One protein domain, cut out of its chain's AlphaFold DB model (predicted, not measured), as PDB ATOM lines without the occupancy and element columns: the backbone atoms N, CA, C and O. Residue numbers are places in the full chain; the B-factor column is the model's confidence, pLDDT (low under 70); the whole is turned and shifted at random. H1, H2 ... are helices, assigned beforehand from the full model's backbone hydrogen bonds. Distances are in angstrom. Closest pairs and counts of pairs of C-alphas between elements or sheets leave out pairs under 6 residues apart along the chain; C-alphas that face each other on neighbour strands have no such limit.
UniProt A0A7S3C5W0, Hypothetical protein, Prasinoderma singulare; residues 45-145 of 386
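What this domain is: This is residues 45 to 145 of the 386 residues of the protein "Hypothetical protein" of Prasinoderma singulare (UniProt A0A7S3C5W0). Two loose groups of short helices stand at the two ends of the longest axis: H1 and H2 side by side at one end, and H3, H4 and H5 at the other. H6 and H7 make a corner that leads from the second group back to H2, and long links wind between. The printed part has 101 residues with seven named helices, H1 to H7, and no named strand; the class is all helix, though the helices hold just 49 residues. It is compact, with a radius of gyration of the C-alphas of 13.8 A, and spans 42 by 31 by 26 A.

How they stand to each other: Start with H1, residues 45 to 52, and H2, residues 62 to 68: they are close but not clearly touching, Cys 47 to Met 65 being the closest C-alphas at 7.4 A, and run opposite ways at a shallow tilt of 17 degrees. H3, residues 88 to 96, is apart from H2. Look next at H4, residues 99 to 102, and H5, residues 104 to 110; they only just touch, with 3 pairs of C-alphas within 8 A, and only at the corner, closest at Cys 100 and Met 107, 5.7 A. H3 and H5 are close but not clearly touching, closest at C-alphas 91 and 110, 7.7 A, opposite ways at a shallow 12 degrees. H6, residues 123 to 128, and H7, residues 132 to 139, are close but not clearly touching, closest at C-alphas 126 and 133, 7.1 A, and about perpendicular at 88 degrees. H7 only just touches H2, with 3 pairs of C-alphas within 8 A, the closest being Ser 67 and Thr 139 at 5.8 A. Each O i to N i+4 pair is within hydrogen-bond range in H1, H2, H3, H5, H6 and H7; H4 is too short for one.

Where its parts are: Find C-alpha 45 at (87.064, 77.066, 46.025), where H1 begins its 10.8 A. H3 runs 12.2 A from C-alpha 88 at (59.188, 58.317, 50.584), and H7 runs 10.6 A to C-alpha 139 at (77.743, 66.432, 60.133).

The domain as a whole: The C-alphas farthest apart, Pro 45 and His 97, are 43.4 A apart. The printed part has no cut; the links H2 to H3 and H5 to H6 are long. Look for pLDDT under 70 at residues 74 to 83 and 117 to 145.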
ATOM      1  N   PRO A  45      86.377  77.330  47.293       93.88
ATOM      2  CA  PRO A  45      87.064  77.066  46.025       93.88
ATOM      3  C   PRO A  45      87.250  75.577  45.702       93.88
ATOM      4  O   PRO A  45      86.901  75.154  44.599       93.88
ATOM      5  N   LEU A  46      87.758  74.773  46.646       90.00
ATOM      6  CA  LEU A  46      87.936  73.330  46.435       90.00
ATOM      7  C   LEU A  46      86.591  72.627  46.228       90.00
ATOM      8  O   LEU A  46      86.457  71.790  45.337       90.00
ATOM      9  N   CYS A  47      85.585  72.981  47.025       92.69
ATOM     10  CA  CYS A  47      84.241  72.440  46.884       92.69
ATOM     11  C   CYS A  47      83.656  72.739  45.495       92.69
ATOM     12  O   CYS A  47      83.075  71.848  44.871       92.69
ATOM     13  N   ALA A  48      83.843  73.956  44.974       93.19
ATOM     14  CA  ALA A  48      83.398  74.333  43.635       93.19
ATOM     15  C   ALA A  48      84.121  73.541  42.525       93.19
ATOM     16  O   ALA A  48      83.464  73.084  41.589       93.19
ATOM     17  N   GLU A  49      85.436  73.317  42.646       92.25
ATOM     18  CA  GLU A  49      86.213  72.473  41.719       92.25
ATOM     19  C   GLU A  49      85.718  71.012  41.749       92.25
ATOM     20  O   GLU A  49      85.468  70.409  40.703       92.25
ATOM     21  N   LEU A  50      85.461  70.462  42.942       89.88
ATOM     22  CA  LEU A  50      84.902  69.116  43.115       89.88
ATOM     23  C   LEU A  50      83.476  68.989  42.540       89.88
ATOM     24  O   LEU A  50      83.149  67.986  41.899       89.88
ATOM     25  N   LYS A  51      82.630  70.018  42.687       90.69
ATOM     26  CA  LYS A  51      81.303  70.066  42.048       90.69
ATOM     27  C   LYS A  51      81.398  70.012  40.525       90.69
ATOM     28  O   LYS A  51      80.641  69.261  39.913       90.69
ATOM     29  N   GLN A  52      82.327  70.758  39.924       91.44
ATOM     30  CA  GLN A  52      82.513  70.787  38.468       91.44
ATOM     31  C   GLN A  52      82.905  69.419  37.890       91.44
ATOM     32  O   GLN A  52      82.454  69.080  36.800       91.44
ATOM     33  N   VAL A  53      83.665  68.593  38.620       89.31
ATOM     34  CA  VAL A  53      84.012  67.223  38.179       89.31
ATOM     35  C   VAL A  53      82.965  66.153  38.524       89.31
ATOM     36  O   VAL A  53      83.179  64.967  38.251       89.31
ATOM     37  N   GLY A  54      81.825  66.554  39.096       85.75
ATOM     38  CA  GLY A  54      80.697  65.674  39.409       85.75
ATOM     39  C   GLY A  54      80.747  64.999  40.784       85.75
ATOM     40  O   GLY A  54      79.974  64.074  41.019       85.75
ATOM     41  N   ALA A  55      81.595  65.451  41.718       89.06
ATOM     42  CA  ALA A  55      81.714  64.846  43.054       89.06
ATOM     43  C   ALA A  55      80.414  64.908  43.889       89.06
ATOM     44  O   ALA A  55      80.233  64.122  44.814       89.06
ATOM     45  N   CYS A  56      79.484  65.811  43.554       83.56
ATOM     46  CA  CYS A  56      78.144  65.870  44.157       83.56
ATOM     47  C   CYS A  56      77.214  64.708  43.742       83.56
ATOM     48  O   CYS A  56      76.119  64.595  44.287       83.56
ATOM     49  N   ILE A  57      77.611  63.906  42.746       77.94
ATOM     50  CA  ILE A  57      76.820  62.823  42.135       77.94
ATOM     51  C   ILE A  57      77.590  61.489  42.196       77.94
ATOM     52  O   ILE A  57      76.987  60.423  42.277       77.94
ATOM     53  N   ASP A  58      78.929  61.532  42.183       77.12
ATOM     54  CA  ASP A  58      79.791  60.352  42.296       77.12
ATOM     55  C   ASP A  58      79.634  59.668  43.675       77.12
ATOM     56  O   ASP A  58      79.969  60.276  44.697       77.12
ATOM     57  N   PRO A  59      79.179  58.398  43.753       72.19
ATOM     58  CA  PRO A  59      78.969  57.711  45.031       72.19
ATOM     59  C   PRO A  59      80.230  57.584  45.895       72.19
ATOM     60  O   PRO A  59      80.124  57.406  47.107       72.19
ATOM     61  N   SER A  60      81.422  57.664  45.290       77.44
ATOM     62  CA  SER A  60      82.692  57.563  46.014       77.44
ATOM     63  C   SER A  60      83.132  58.874  46.675       77.44
ATOM     64  O   SER A  60      83.960  58.838  47.588       77.44
ATOM     65  N   ASP A  61      82.556  60.005  46.253       83.62
ATOM     66  CA  ASP A  61      82.898  61.350  46.723       83.62
ATOM     67  C   ASP A  61      81.722  62.067  47.407       83.62
ATOM     68  O   ASP A  61      81.947  62.958  48.226       83.62
ATOM     69  N   ILE A  62      80.473  61.654  47.156       81.38
ATOM     70  CA  ILE A  62      79.273  62.302  47.709       81.38
ATOM     71  C   ILE A  62      79.272  62.354  49.245       81.38
ATOM     72  O   ILE A  62      78.819  63.338  49.818       81.38
ATOM     73  N   LEU A  63      79.856  61.356  49.925       75.44
ATOM     74  CA  LEU A  63      80.029  61.353  51.386       75.44
ATOM     75  C   LEU A  63      81.042  62.404  51.870       75.44
ATOM     76  O   LEU A  63      80.854  63.007  52.928       75.44
ATOM     77  N   PHE A  64      82.106  62.650  51.100       83.81
ATOM     78  CA  PHE A  64      83.044  63.737  51.379       83.81
ATOM     79  C   PHE A  64      82.367  65.086  51.136       83.81
ATOM     80  O   PHE A  64      82.419  65.960  52.000       83.81
ATOM     81  N   MET A  65      81.672  65.239  50.004       86.69
ATOM     82  CA  MET A  65      80.965  66.476  49.681       86.69
ATOM     83  C   MET A  65      79.879  66.797  50.713       86.69
ATOM     84  O   MET A  65      79.803  67.930  51.174       86.69
ATOM     85  N   ALA A  66      79.112  65.806  51.169       79.44
ATOM     86  CA  ALA A  66      78.146  65.967  52.255       79.44
ATOM     87  C   ALA A  66      78.797  66.407  53.578       79.44
ATOM     88  O   ALA A  66      78.185  67.120  54.370       79.44
ATOM     89  N   SER A  67      80.029  65.958  53.840       80.00
ATOM     90  CA  SER A  67      80.727  66.206  55.107       80.00
ATOM     91  C   SER A  67      81.457  67.547  55.153       80.00
ATOM     92  O   SER A  67      81.593  68.136  56.222       80.00
ATOM     93  N   TYR A  68      81.950  68.017  54.006       86.00
ATOM     94  CA  TYR A  68      82.905  69.128  53.936       86.00
ATOM     95  C   TYR A  68      82.507  70.237  52.957       86.00
ATOM     96  O   TYR A  68      83.047  71.339  53.039       86.00
ATOM     97  N   CYS A  69      81.548  69.965  52.074       90.88
ATOM     98  CA  CYS A  69      81.011  70.881  51.072       90.88
ATOM     99  C   CYS A  69      79.458  70.900  51.055       90.88
ATOM    100  O   CYS A  69      78.870  70.844  49.964       90.88
ATOM    101  N   PRO A  70      78.773  70.905  52.224       81.25
ATOM    102  CA  PRO A  70      77.324  70.712  52.301       81.25
ATOM    103  C   PRO A  70      76.517  71.760  51.519       81.25
ATOM    104  O   PRO A  70      75.468  71.417  50.978       81.25
ATOM    105  N   HIS A  71      77.002  73.003  51.408       84.50
ATOM    106  CA  HIS A  71      76.321  74.063  50.651       84.50
ATOM    107  C   HIS A  71      76.610  73.981  49.165       84.50
ATOM    108  O   HIS A  71      75.712  74.139  48.341       84.50
ATOM    109  N   THR A  72      77.857  73.702  48.787       86.56
ATOM    110  CA  THR A  72      78.225  73.642  47.373       86.56
ATOM    111  C   THR A  72      77.398  72.603  46.610       86.56
ATOM    112  O   THR A  72      76.966  72.883  45.491       86.56
ATOM    113  N   CYS A  73      77.120  71.434  47.190       78.94
ATOM    114  CA  CYS A  73      76.279  70.414  46.554       78.94
ATOM    115  C   CYS A  73      74.774  70.532  46.877       78.94
ATOM    116  O   CYS A  73      73.980  69.686  46.440       78.94
ATOM    117  N   GLU A  74      74.355  71.577  47.596       67.44
ATOM    118  CA  GLU A  74      72.945  71.845  47.869       67.44
ATOM    119  C   GLU A  74      72.184  72.047  46.542       67.44
ATOM    120  O   GLU A  74      72.681  72.643  45.581       67.44
ATOM    121  N   GLY A  75      71.001  71.438  46.435       56.00
ATOM    122  CA  GLY A  75      70.199  71.422  45.206       56.00
ATOM    123  C   GLY A  75      70.641  70.427  44.121       56.00
ATOM    124  O   GLY A  75      69.813  70.078  43.287       56.00
ATOM    125  N   THR A  76      71.880  69.906  44.131       48.53
ATOM    126  CA  THR A  76      72.310  68.873  43.152       48.53
ATOM    127  C   THR A  76      71.996  67.436  43.565       48.53
ATOM    128  O   THR A  76      71.975  66.552  42.715       48.53
ATOM    129  N   HIS A  77      71.697  67.201  44.843       47.12
ATOM    130  CA  HIS A  77      71.166  65.927  45.324       47.12
ATOM    131  C   HIS A  77      70.060  66.201  46.359       47.12
ATOM    132  O   HIS A  77      70.316  66.922  47.330       47.12
ATOM    133  N   PRO A  78      68.845  65.624  46.227       46.44
ATOM    134  CA  PRO A  78      67.761  65.834  47.195       46.44
ATOM    135  C   PRO A  78      68.051  65.255  48.596       46.44
ATOM    136  O   PRO A  78      67.288  65.508  49.527       46.44
ATOM    137  N   SER A  79      69.152  64.509  48.748       47.25
ATOM    138  CA  SER A  79      69.629  63.885  49.988       47.25
ATOM    139  C   SER A  79      70.680  64.694  50.763       47.25
ATOM    140  O   SER A  79      71.027  64.301  51.871       47.25
ATOM    141  N   LEU A  80      71.214  65.793  50.213       46.12
ATOM    142  CA  LEU A  80      72.242  66.600  50.899       46.12
ATOM    143  C   LEU A  80      71.641  67.681  51.808       46.12
ATOM    144  O   LEU A  80      72.285  68.139  52.748       46.12
ATOM    145  N   GLY A  81      70.368  68.018  51.593       46.38
ATOM    146  CA  GLY A  81      69.569  68.794  52.532       46.38
ATOM    147  C   GLY A  81      68.761  67.889  53.463       46.38
ATOM    148  O   GLY A  81      67.588  67.635  53.178       46.38
ATOM    149  N   TYR A  82      69.333  67.548  54.624       54.97
ATOM    150  CA  TYR A  82      68.734  66.759  55.721       54.97
ATOM    151  C   TYR A  82      68.537  65.266  55.419       54.97
ATOM    152  O   TYR A  82      68.334  64.877  54.272       54.97
ATOM    153  N   CYS A  83      68.495  64.439  56.476       65.94
ATOM    154  CA  CYS A  83      67.984  63.068  56.403       65.94
ATOM    155  C   CYS A  83      66.599  63.059  55.741       65.94
ATOM    156  O   CYS A  83      65.590  63.400  56.359       65.94
ATOM    157  N   ARG A  84      66.567  62.670  54.469       77.25
ATOM    158  CA  ARG A  84      65.367  62.522  53.651       77.25
ATOM    159  C   ARG A  84      65.447  61.199  52.926       77.25
ATOM    160  O   ARG A  84      66.516  60.753  52.523       77.25
ATOM    161  N   ASP A  85      64.282  60.613  52.743       86.50
ATOM    162  CA  ASP A  85      64.117  59.468  51.872       86.50
ATOM    163  C   ASP A  85      64.182  59.939  50.418       86.50
ATOM    164  O   ASP A  85      63.482  60.888  50.051       86.50
ATOM    165  N   PHE A  86      65.007  59.270  49.612       84.31
ATOM    166  CA  PHE A  86      65.118  59.442  48.163       84.31
ATOM    167  C   PHE A  86      63.737  59.341  47.497       84.31
ATOM    168  O   PHE A  86      63.327  60.247  46.773       84.31
ATOM    169  N   ASP A  87      62.981  58.295  47.841       88.94
ATOM    170  CA  ASP A  87      61.553  58.174  47.554       88.94
ATOM    171  C   ASP A  87      60.825  57.711  48.823       88.94
ATOM    172  O   ASP A  87      60.967  56.575  49.277       88.94
ATOM    173  N   LYS A  88      59.990  58.592  49.382       90.88
ATOM    174  CA  LYS A  88      59.188  58.317  50.584       90.88
ATOM    175  C   LYS A  88      58.251  57.114  50.432       90.88
ATOM    176  O   LYS A  88      57.960  56.459  51.429       90.88
ATOM    177  N   ARG A  89      57.745  56.823  49.227       94.81
ATOM    178  CA  ARG A  89      56.841  55.688  48.976       94.81
ATOM    179  C   ARG A  89      57.617  54.376  48.948       94.81
ATOM    180  O   ARG A  89      57.226  53.439  49.644       94.81
ATOM    181  N   GLN A  90      58.721  54.320  48.201       95.06
ATOM    182  CA  GLN A  90      59.582  53.133  48.148       95.06
ATOM    183  C   GLN A  90      60.236  52.857  49.501       95.06
ATOM    184  O   GLN A  90      60.104  51.748  50.009       95.06
ATOM    185  N   CYS A  91      60.819  53.866  50.151       95.19
ATOM    186  CA  CYS A  91      61.416  53.712  51.476       95.19
ATOM    187  C   CYS A  91      60.405  53.218  52.521       95.19
ATOM    188  O   CYS A  91      60.713  52.283  53.259       95.19
ATOM    189  N   ALA A  92      59.176  53.755  52.543       95.81
ATOM    190  CA  ALA A  92      58.110  53.245  53.411       95.81
ATOM    191  C   ALA A  92      57.695  51.803  53.070       95.81
ATOM    192  O   ALA A  92      57.370  51.031  53.975       95.81
ATOM    193  N   SER A  93      57.711  51.417  51.791       97.12
ATOM    194  CA  SER A  93      57.454  50.037  51.365       97.12
ATOM    195  C   SER A  93      58.564  49.092  51.834       97.12
ATOM    196  O   SER A  93      58.293  48.123  52.539       97.12
ATOM    197  N   TRP A  94      59.824  49.390  51.523       96.00
ATOM    198  CA  TRP A  94      60.986  48.587  51.909       96.00
ATOM    199  C   TRP A  94      61.142  48.478  53.432       96.00
ATOM    200  O   TRP A  94      61.406  47.396  53.954       96.00
ATOM    201  N   ALA A  95      60.871  49.552  54.179       95.69
ATOM    202  CA  ALA A  95      60.859  49.512  55.638       95.69
ATOM    203  C   ALA A  95      59.802  48.544  56.200       95.69
ATOM    204  O   ALA A  95      60.109  47.773  57.109       95.69
ATOM    205  N   ARG A  96      58.591  48.496  55.617       96.62
ATOM    206  CA  ARG A  96      57.567  47.488  55.969       96.62
ATOM    207  C   ARG A  96      58.008  46.055  55.651       96.62
ATOM    208  O   ARG A  96      57.589  45.137  56.346       96.62
ATOM    209  N   HIS A  97      58.869  45.868  54.651       96.00
ATOM    210  CA  HIS A  97      59.474  44.577  54.298       96.00
ATOM    211  C   HIS A  97      60.757  44.254  55.096       96.00
ATOM    212  O   HIS A  97      61.425  43.262  54.809       96.00
ATOM    213  N   ASN A  98      61.064  45.033  56.143       94.12
ATOM    214  CA  ASN A  98      62.225  44.873  57.026       94.12
ATOM    215  C   ASN A  98      63.594  45.145  56.359       94.12
ATOM    216  O   ASN A  98      64.640  44.744  56.877       94.12
ATOM    217  N   GLU A  99      63.624  45.885  55.246       94.69
ATOM    218  CA  GLU A  99      64.877  46.229  54.556       94.69
ATOM    219  C   GLU A  99      65.773  47.173  55.369       94.69
ATOM    220  O   GLU A  99      66.992  47.144  55.219       94.69
ATOM    221  N   CYS A 100      65.213  47.925  56.326       94.12
ATOM    222  CA  CYS A 100      65.998  48.678  57.314       94.12
ATOM    223  C   CYS A 100      66.972  47.793  58.112       94.12
ATOM    224  O   CYS A 100      67.964  48.303  58.625       94.12
ATOM    225  N   ASN A 101      66.685  46.488  58.217       89.00
ATOM    226  CA  ASN A 101      67.548  45.507  58.867       89.00
ATOM    227  C   ASN A 101      68.308  44.622  57.870       89.00
ATOM    228  O   ASN A 101      69.468  44.310  58.123       89.00
ATOM    229  N   ARG A 102      67.686  44.232  56.747       90.25
ATOM    230  CA  ARG A 102      68.303  43.355  55.726       90.25
ATOM    231  C   ARG A 102      69.306  44.067  54.815       90.25
ATOM    232  O   ARG A 102      70.310  43.474  54.440       90.25
ATOM    233  N   ALA A 103      69.041  45.324  54.472       89.38
ATOM    234  CA  ALA A 103      69.784  46.113  53.490       89.38
ATOM    235  C   ALA A 103      70.236  47.460  54.085       89.38
ATOM    236  O   ALA A 103      70.201  48.503  53.427       89.38
ATOM    237  N   ALA A 104      70.646  47.465  55.356       84.38
ATOM    238  CA  ALA A 104      70.787  48.690  56.140       84.38
ATOM    239  C   ALA A 104      71.788  49.714  55.583       84.38
ATOM    240  O   ALA A 104      71.551  50.911  55.713       84.38
ATOM    241  N   LEU A 105      72.867  49.283  54.918       80.44
ATOM    242  CA  LEU A 105      73.773  50.195  54.207       80.44
ATOM    243  C   LEU A 105      73.021  50.985  53.125       80.44
ATOM    244  O   LEU A 105      73.057  52.214  53.129       80.44
ATOM    245  N   TYR A 106      72.261  50.298  52.268       83.94
ATOM    246  CA  TYR A 106      71.445  50.935  51.232       83.94
ATOM    247  C   TYR A 106      70.370  51.843  51.844       83.94
ATOM    248  O   TYR A 106      70.207  52.989  51.416       83.94
ATOM    249  N   MET A 107      69.684  51.371  52.887       90.44
ATOM    250  CA  MET A 107      68.635  52.139  53.558       90.44
ATOM    251  C   MET A 107      69.176  53.347  54.341       90.44
ATOM    252  O   MET A 107      68.497  54.364  54.401       90.44
ATOM    253  N   SER A 108      70.394  53.299  54.885       82.25
ATOM    254  CA  SER A 108      71.015  54.447  55.570       82.25
ATOM    255  C   SER A 108      71.392  55.590  54.621       82.25
ATOM    256  O   SER A 108      71.431  56.741  55.042       82.25
ATOM    257  N   VAL A 109      71.629  55.286  53.339       81.38
ATOM    258  CA  VAL A 109      71.954  56.280  52.304       81.38
ATOM    259  C   VAL A 109      70.689  56.800  51.618       81.38
ATOM    260  O   VAL A 109      70.563  58.000  51.394       81.38
ATOM    261  N   ASN A 110      69.738  55.914  51.304       85.19
ATOM    262  CA  ASN A 110      68.568  56.248  50.482       85.19
ATOM    263  C   ASN A 110      67.282  56.481  51.289       85.19
ATOM    264  O   ASN A 110      66.373  57.139  50.797       85.19
ATOM    265  N   CYS A 111      67.182  55.948  52.507       92.25
ATOM    266  CA  CYS A 111      65.950  55.882  53.303       92.25
ATOM    267  C   CYS A 111      66.182  56.244  54.784       92.25
ATOM    268  O   CYS A 111      65.548  55.694  55.695       92.25
ATOM    269  N   ALA A 112      67.134  57.149  55.031       87.38
ATOM    270  CA  ALA A 112      67.616  57.497  56.367       87.38
ATOM    271  C   ALA A 112      66.515  58.060  57.282       87.38
ATOM    272  O   ALA A 112      66.552  57.859  58.498       87.38
ATOM    273  N   SER A 113      65.524  58.749  56.700       87.75
ATOM    274  CA  SER A 113      64.390  59.311  57.435       87.75
ATOM    275  C   SER A 113      63.405  58.219  57.841       87.75
ATOM    276  O   SER A 113      63.055  58.140  59.014       87.75
ATOM    277  N   THR A 114      62.986  57.359  56.910       92.69
ATOM    278  CA  THR A 114      62.001  56.299  57.170       92.69
ATOM    279  C   THR A 114      62.545  55.228  58.109       92.69
ATOM    280  O   THR A 114      61.840  54.801  59.018       92.69
ATOM    281  N   CYS A 115      63.783  54.769  57.910       88.75
ATOM    282  CA  CYS A 115      64.326  53.694  58.741       88.75
ATOM    283  C   CYS A 115      64.743  54.155  60.139       88.75
ATOM    284  O   CYS A 115      65.028  53.307  60.979       88.75
ATOM    285  N   HIS A 116      64.857  55.470  60.371       82.56
ATOM    286  CA  HIS A 116      65.445  56.068  61.578       82.56
ATOM    287  C   HIS A 116      66.848  55.523  61.931       82.56
ATOM    288  O   HIS A 116      67.340  55.752  63.033       82.56
ATOM    289  N   ASN A 117      67.502  54.841  60.983       65.44
ATOM    290  CA  ASN A 117      68.706  54.047  61.189       65.44
ATOM    291  C   ASN A 117      69.858  54.649  60.381       65.44
ATOM    292  O   ASN A 117      70.169  54.254  59.258       65.44
ATOM    293  N   TRP A 118      70.480  55.657  60.972       62.50
ATOM    294  CA  TRP A 118      71.598  56.415  60.418       62.50
ATOM    295  C   TRP A 118      72.897  55.824  60.981       62.50
ATOM    296  O   TRP A 118      73.652  56.463  61.709       62.50
ATOM    297  N   LEU A 119      73.099  54.540  60.641       51.53
ATOM    298  CA  LEU A 119      74.214  53.654  61.022       51.53
ATOM    299  C   LEU A 119      74.232  53.177  62.494       51.53
ATOM    300  O   LEU A 119      75.135  52.434  62.876       51.53
ATOM    301  N   THR A 120      73.267  53.563  63.335       42.00
ATOM    302  CA  THR A 120      73.383  53.431  64.802       42.00
ATOM    303  C   THR A 120      73.045  52.069  65.418       42.00
ATOM    304  O   THR A 120      73.630  51.757  66.457       42.00
ATOM    305  N   GLU A 121      72.172  51.244  64.823       42.84
ATOM    306  CA  GLU A 121      71.744  49.958  65.431       42.84
ATOM    307  C   GLU A 121      72.245  48.693  64.711       42.84
ATOM    308  O   GLU A 121      71.909  47.577  65.098       42.84
ATOM    309  N   GLN A 122      73.089  48.838  63.689       43.97
ATOM    310  CA  GLN A 122      73.639  47.711  62.927       43.97
ATOM    311  C   GLN A 122      75.046  47.346  63.437       43.97
ATOM    312  O   GLN A 122      75.996  48.091  63.161       43.97
ATOM    313  N   PRO A 123      75.219  46.225  64.173       48.25
ATOM    314  CA  PRO A 123      76.512  45.860  64.757       48.25
ATOM    315  C   PRO A 123      77.591  45.664  63.686       48.25
ATOM    316  O   PRO A 123      78.726  46.091  63.886       48.25
ATOM    317  N   ASP A 124      77.220  45.119  62.528       49.78
ATOM    318  CA  ASP A 124      78.146  44.796  61.441       49.78
ATOM    319  C   ASP A 124      78.711  46.058  60.776       49.78
ATOM    320  O   ASP A 124      79.914  46.159  60.537       49.78
ATOM    321  N   VAL A 125      77.875  47.078  60.551       44.28
ATOM    322  CA  VAL A 125      78.320  48.349  59.954       44.28
ATOM    323  C   VAL A 125      79.125  49.178  60.960       44.28
ATOM    324  O   VAL A 125      80.122  49.800  60.593       44.28
ATOM    325  N   ARG A 126      78.767  49.127  62.250       45.22
ATOM    326  CA  ARG A 126      79.548  49.746  63.333       45.22
ATOM    327  C   ARG A 126      80.907  49.064  63.541       45.22
ATOM    328  O   ARG A 126      81.861  49.744  63.909       45.22
ATOM    329  N   ALA A 127      81.004  47.757  63.293       47.97
ATOM    330  CA  ALA A 127      82.263  47.014  63.286       47.97
ATOM    331  C   ALA A 127      83.105  47.297  62.028       47.97
ATOM    332  O   ALA A 127      84.328  47.371  62.119       47.97
ATOM    333  N   MET A 128      82.461  47.496  60.874       42.59
ATOM    334  CA  MET A 128      83.130  47.815  59.609       42.59
ATOM    335  C   MET A 128      83.651  49.265  59.561       42.59
ATOM    336  O   MET A 128      84.695  49.517  58.962       42.59
ATOM    337  N   PHE A 129      82.973  50.205  60.234       45.62
ATOM    338  CA  PHE A 129      83.346  51.626  60.291       45.62
ATOM    339  C   PHE A 129      83.212  52.217  61.716       45.62
ATOM    340  O   PHE A 129      82.338  53.059  61.971       45.62
ATOM    341  N   PRO A 130      84.061  51.806  62.679       44.94
ATOM    342  CA  PRO A 130      83.984  52.278  64.060       44.94
ATOM    343  C   PRO A 130      84.151  53.803  64.156       44.94
ATOM    344  O   PRO A 130      85.112  54.377  63.653       44.94
ATOM    345  N   GLY A 131      83.184  54.464  64.802       47.91
ATOM    346  CA  GLY A 131      83.115  55.926  64.949       47.91
ATOM    347  C   GLY A 131      82.457  56.674  63.778       47.91
ATOM    348  O   GLY A 131      82.001  57.799  63.962       47.91
ATOM    349  N   TYR A 132      82.320  56.052  62.602       49.16
ATOM    350  CA  TYR A 132      81.850  56.736  61.389       49.16
ATOM    351  C   TYR A 132      80.376  57.159  61.469       49.16
ATOM    352  O   TYR A 132      80.040  58.281  61.100       49.16
ATOM    353  N   GLY A 133      79.508  56.311  62.038       50.16
ATOM    354  CA  GLY A 133      78.085  56.629  62.222       50.16
ATOM    355  C   GLY A 133      77.837  57.872  63.084       50.16
ATOM    356  O   GLY A 133      76.984  58.689  62.757       50.16
ATOM    357  N   GLU A 134      78.632  58.084  64.139       47.78
ATOM    358  CA  GLU A 134      78.516  59.286  64.976       47.78
ATOM    359  C   GLU A 134      79.019  60.563  64.298       47.78
ATOM    360  O   GLU A 134      78.542  61.651  64.633       47.78
ATOM    361  N   VAL A 135      80.006  60.457  63.404       45.81
ATOM    362  CA  VAL A 135      80.504  61.598  62.626       45.81
ATOM    363  C   VAL A 135      79.482  61.955  61.550       45.81
ATOM    364  O   VAL A 135      79.039  63.097  61.498       45.81
ATOM    365  N   TRP A 136      79.020  60.973  60.773       47.06
ATOM    366  CA  TRP A 136      78.008  61.146  59.726       47.06
ATOM    367  C   TRP A 136      76.715  61.784  60.267       47.06
ATOM    368  O   TRP A 136      76.245  62.800  59.756       47.06
ATOM    369  N   ALA A 137      76.207  61.266  61.391       46.97
ATOM    370  CA  ALA A 137      75.054  61.813  62.107       46.97
ATOM    371  C   ALA A 137      75.214  63.290  62.502       46.97
ATOM    372  O   ALA A 137      74.311  64.107  62.303       46.97
ATOM    373  N   ARG A 138      76.378  63.631  63.080       47.28
ATOM    374  CA  ARG A 138      76.700  64.991  63.533       47.28
ATOM    375  C   ARG A 138      76.803  65.960  62.358       47.28
ATOM    376  O   ARG A 138      76.277  67.065  62.458       47.28
ATOM    377  N   THR A 139      77.443  65.550  61.268       42.66
ATOM    378  CA  THR A 139      77.743  66.432  60.133       42.66
ATOM    379  C   THR A 139      76.543  66.657  59.205       42.66
ATOM    380  O   THR A 139      76.507  67.667  58.512       42.66
ATOM    381  N   HIS A 140      75.540  65.770  59.186       45.19
ATOM    382  CA  HIS A 140      74.377  65.886  58.279       45.19
ATOM    383  C   HIS A 140      73.057  66.250  58.987       45.19
ATOM    384  O   HIS A 140      71.976  66.141  58.407       45.19
ATOM    385  N   GLY A 141      73.118  66.684  60.252       42.25
ATOM    386  CA  GLY A 141      71.938  67.123  61.013       42.25
ATOM    387  C   GLY A 141      70.955  66.002  61.375       42.25
ATOM    388  O   GLY A 141      69.832  66.275  61.796       42.25
ATOM    389  N   CYS A 142      71.366  64.742  61.233       46.72
ATOM    390  CA  CYS A 142      70.567  63.565  61.551       46.72
ATOM    391  C   CYS A 142      70.778  63.191  63.024       46.72
ATOM    392  O   CYS A 142      71.662  62.405  63.356       46.72
ATOM    393  N   LYS A 143      69.997  63.800  63.926       42.53
ATOM    394  CA  LYS A 143      70.104  63.562  65.374       42.53
ATOM    395  C   LYS A 143      68.782  63.828  66.116       42.53
ATOM    396  O   LYS A 143      68.126  64.828  65.833       42.53
ATOM    397  N   PRO A 144      68.435  63.024  67.136       39.12
ATOM    398  CA  PRO A 144      67.625  63.441  68.261       39.12
ATOM    399  C   PRO A 144      68.590  64.056  69.293       39.12
ATOM    400  O   PRO A 144      69.700  64.497  68.980       39.12
ATOM    401  N   ALA A 145      68.225  64.001  70.565       30.47
ATOM    402  CA  ALA A 145      69.138  64.335  71.642       30.47
ATOM    403  C   ALA A 145      70.052  63.145  72.002       30.47
ATOM    404  O   ALA A 145      69.645  62.245  72.729       30.47
TER     405      ALA A 145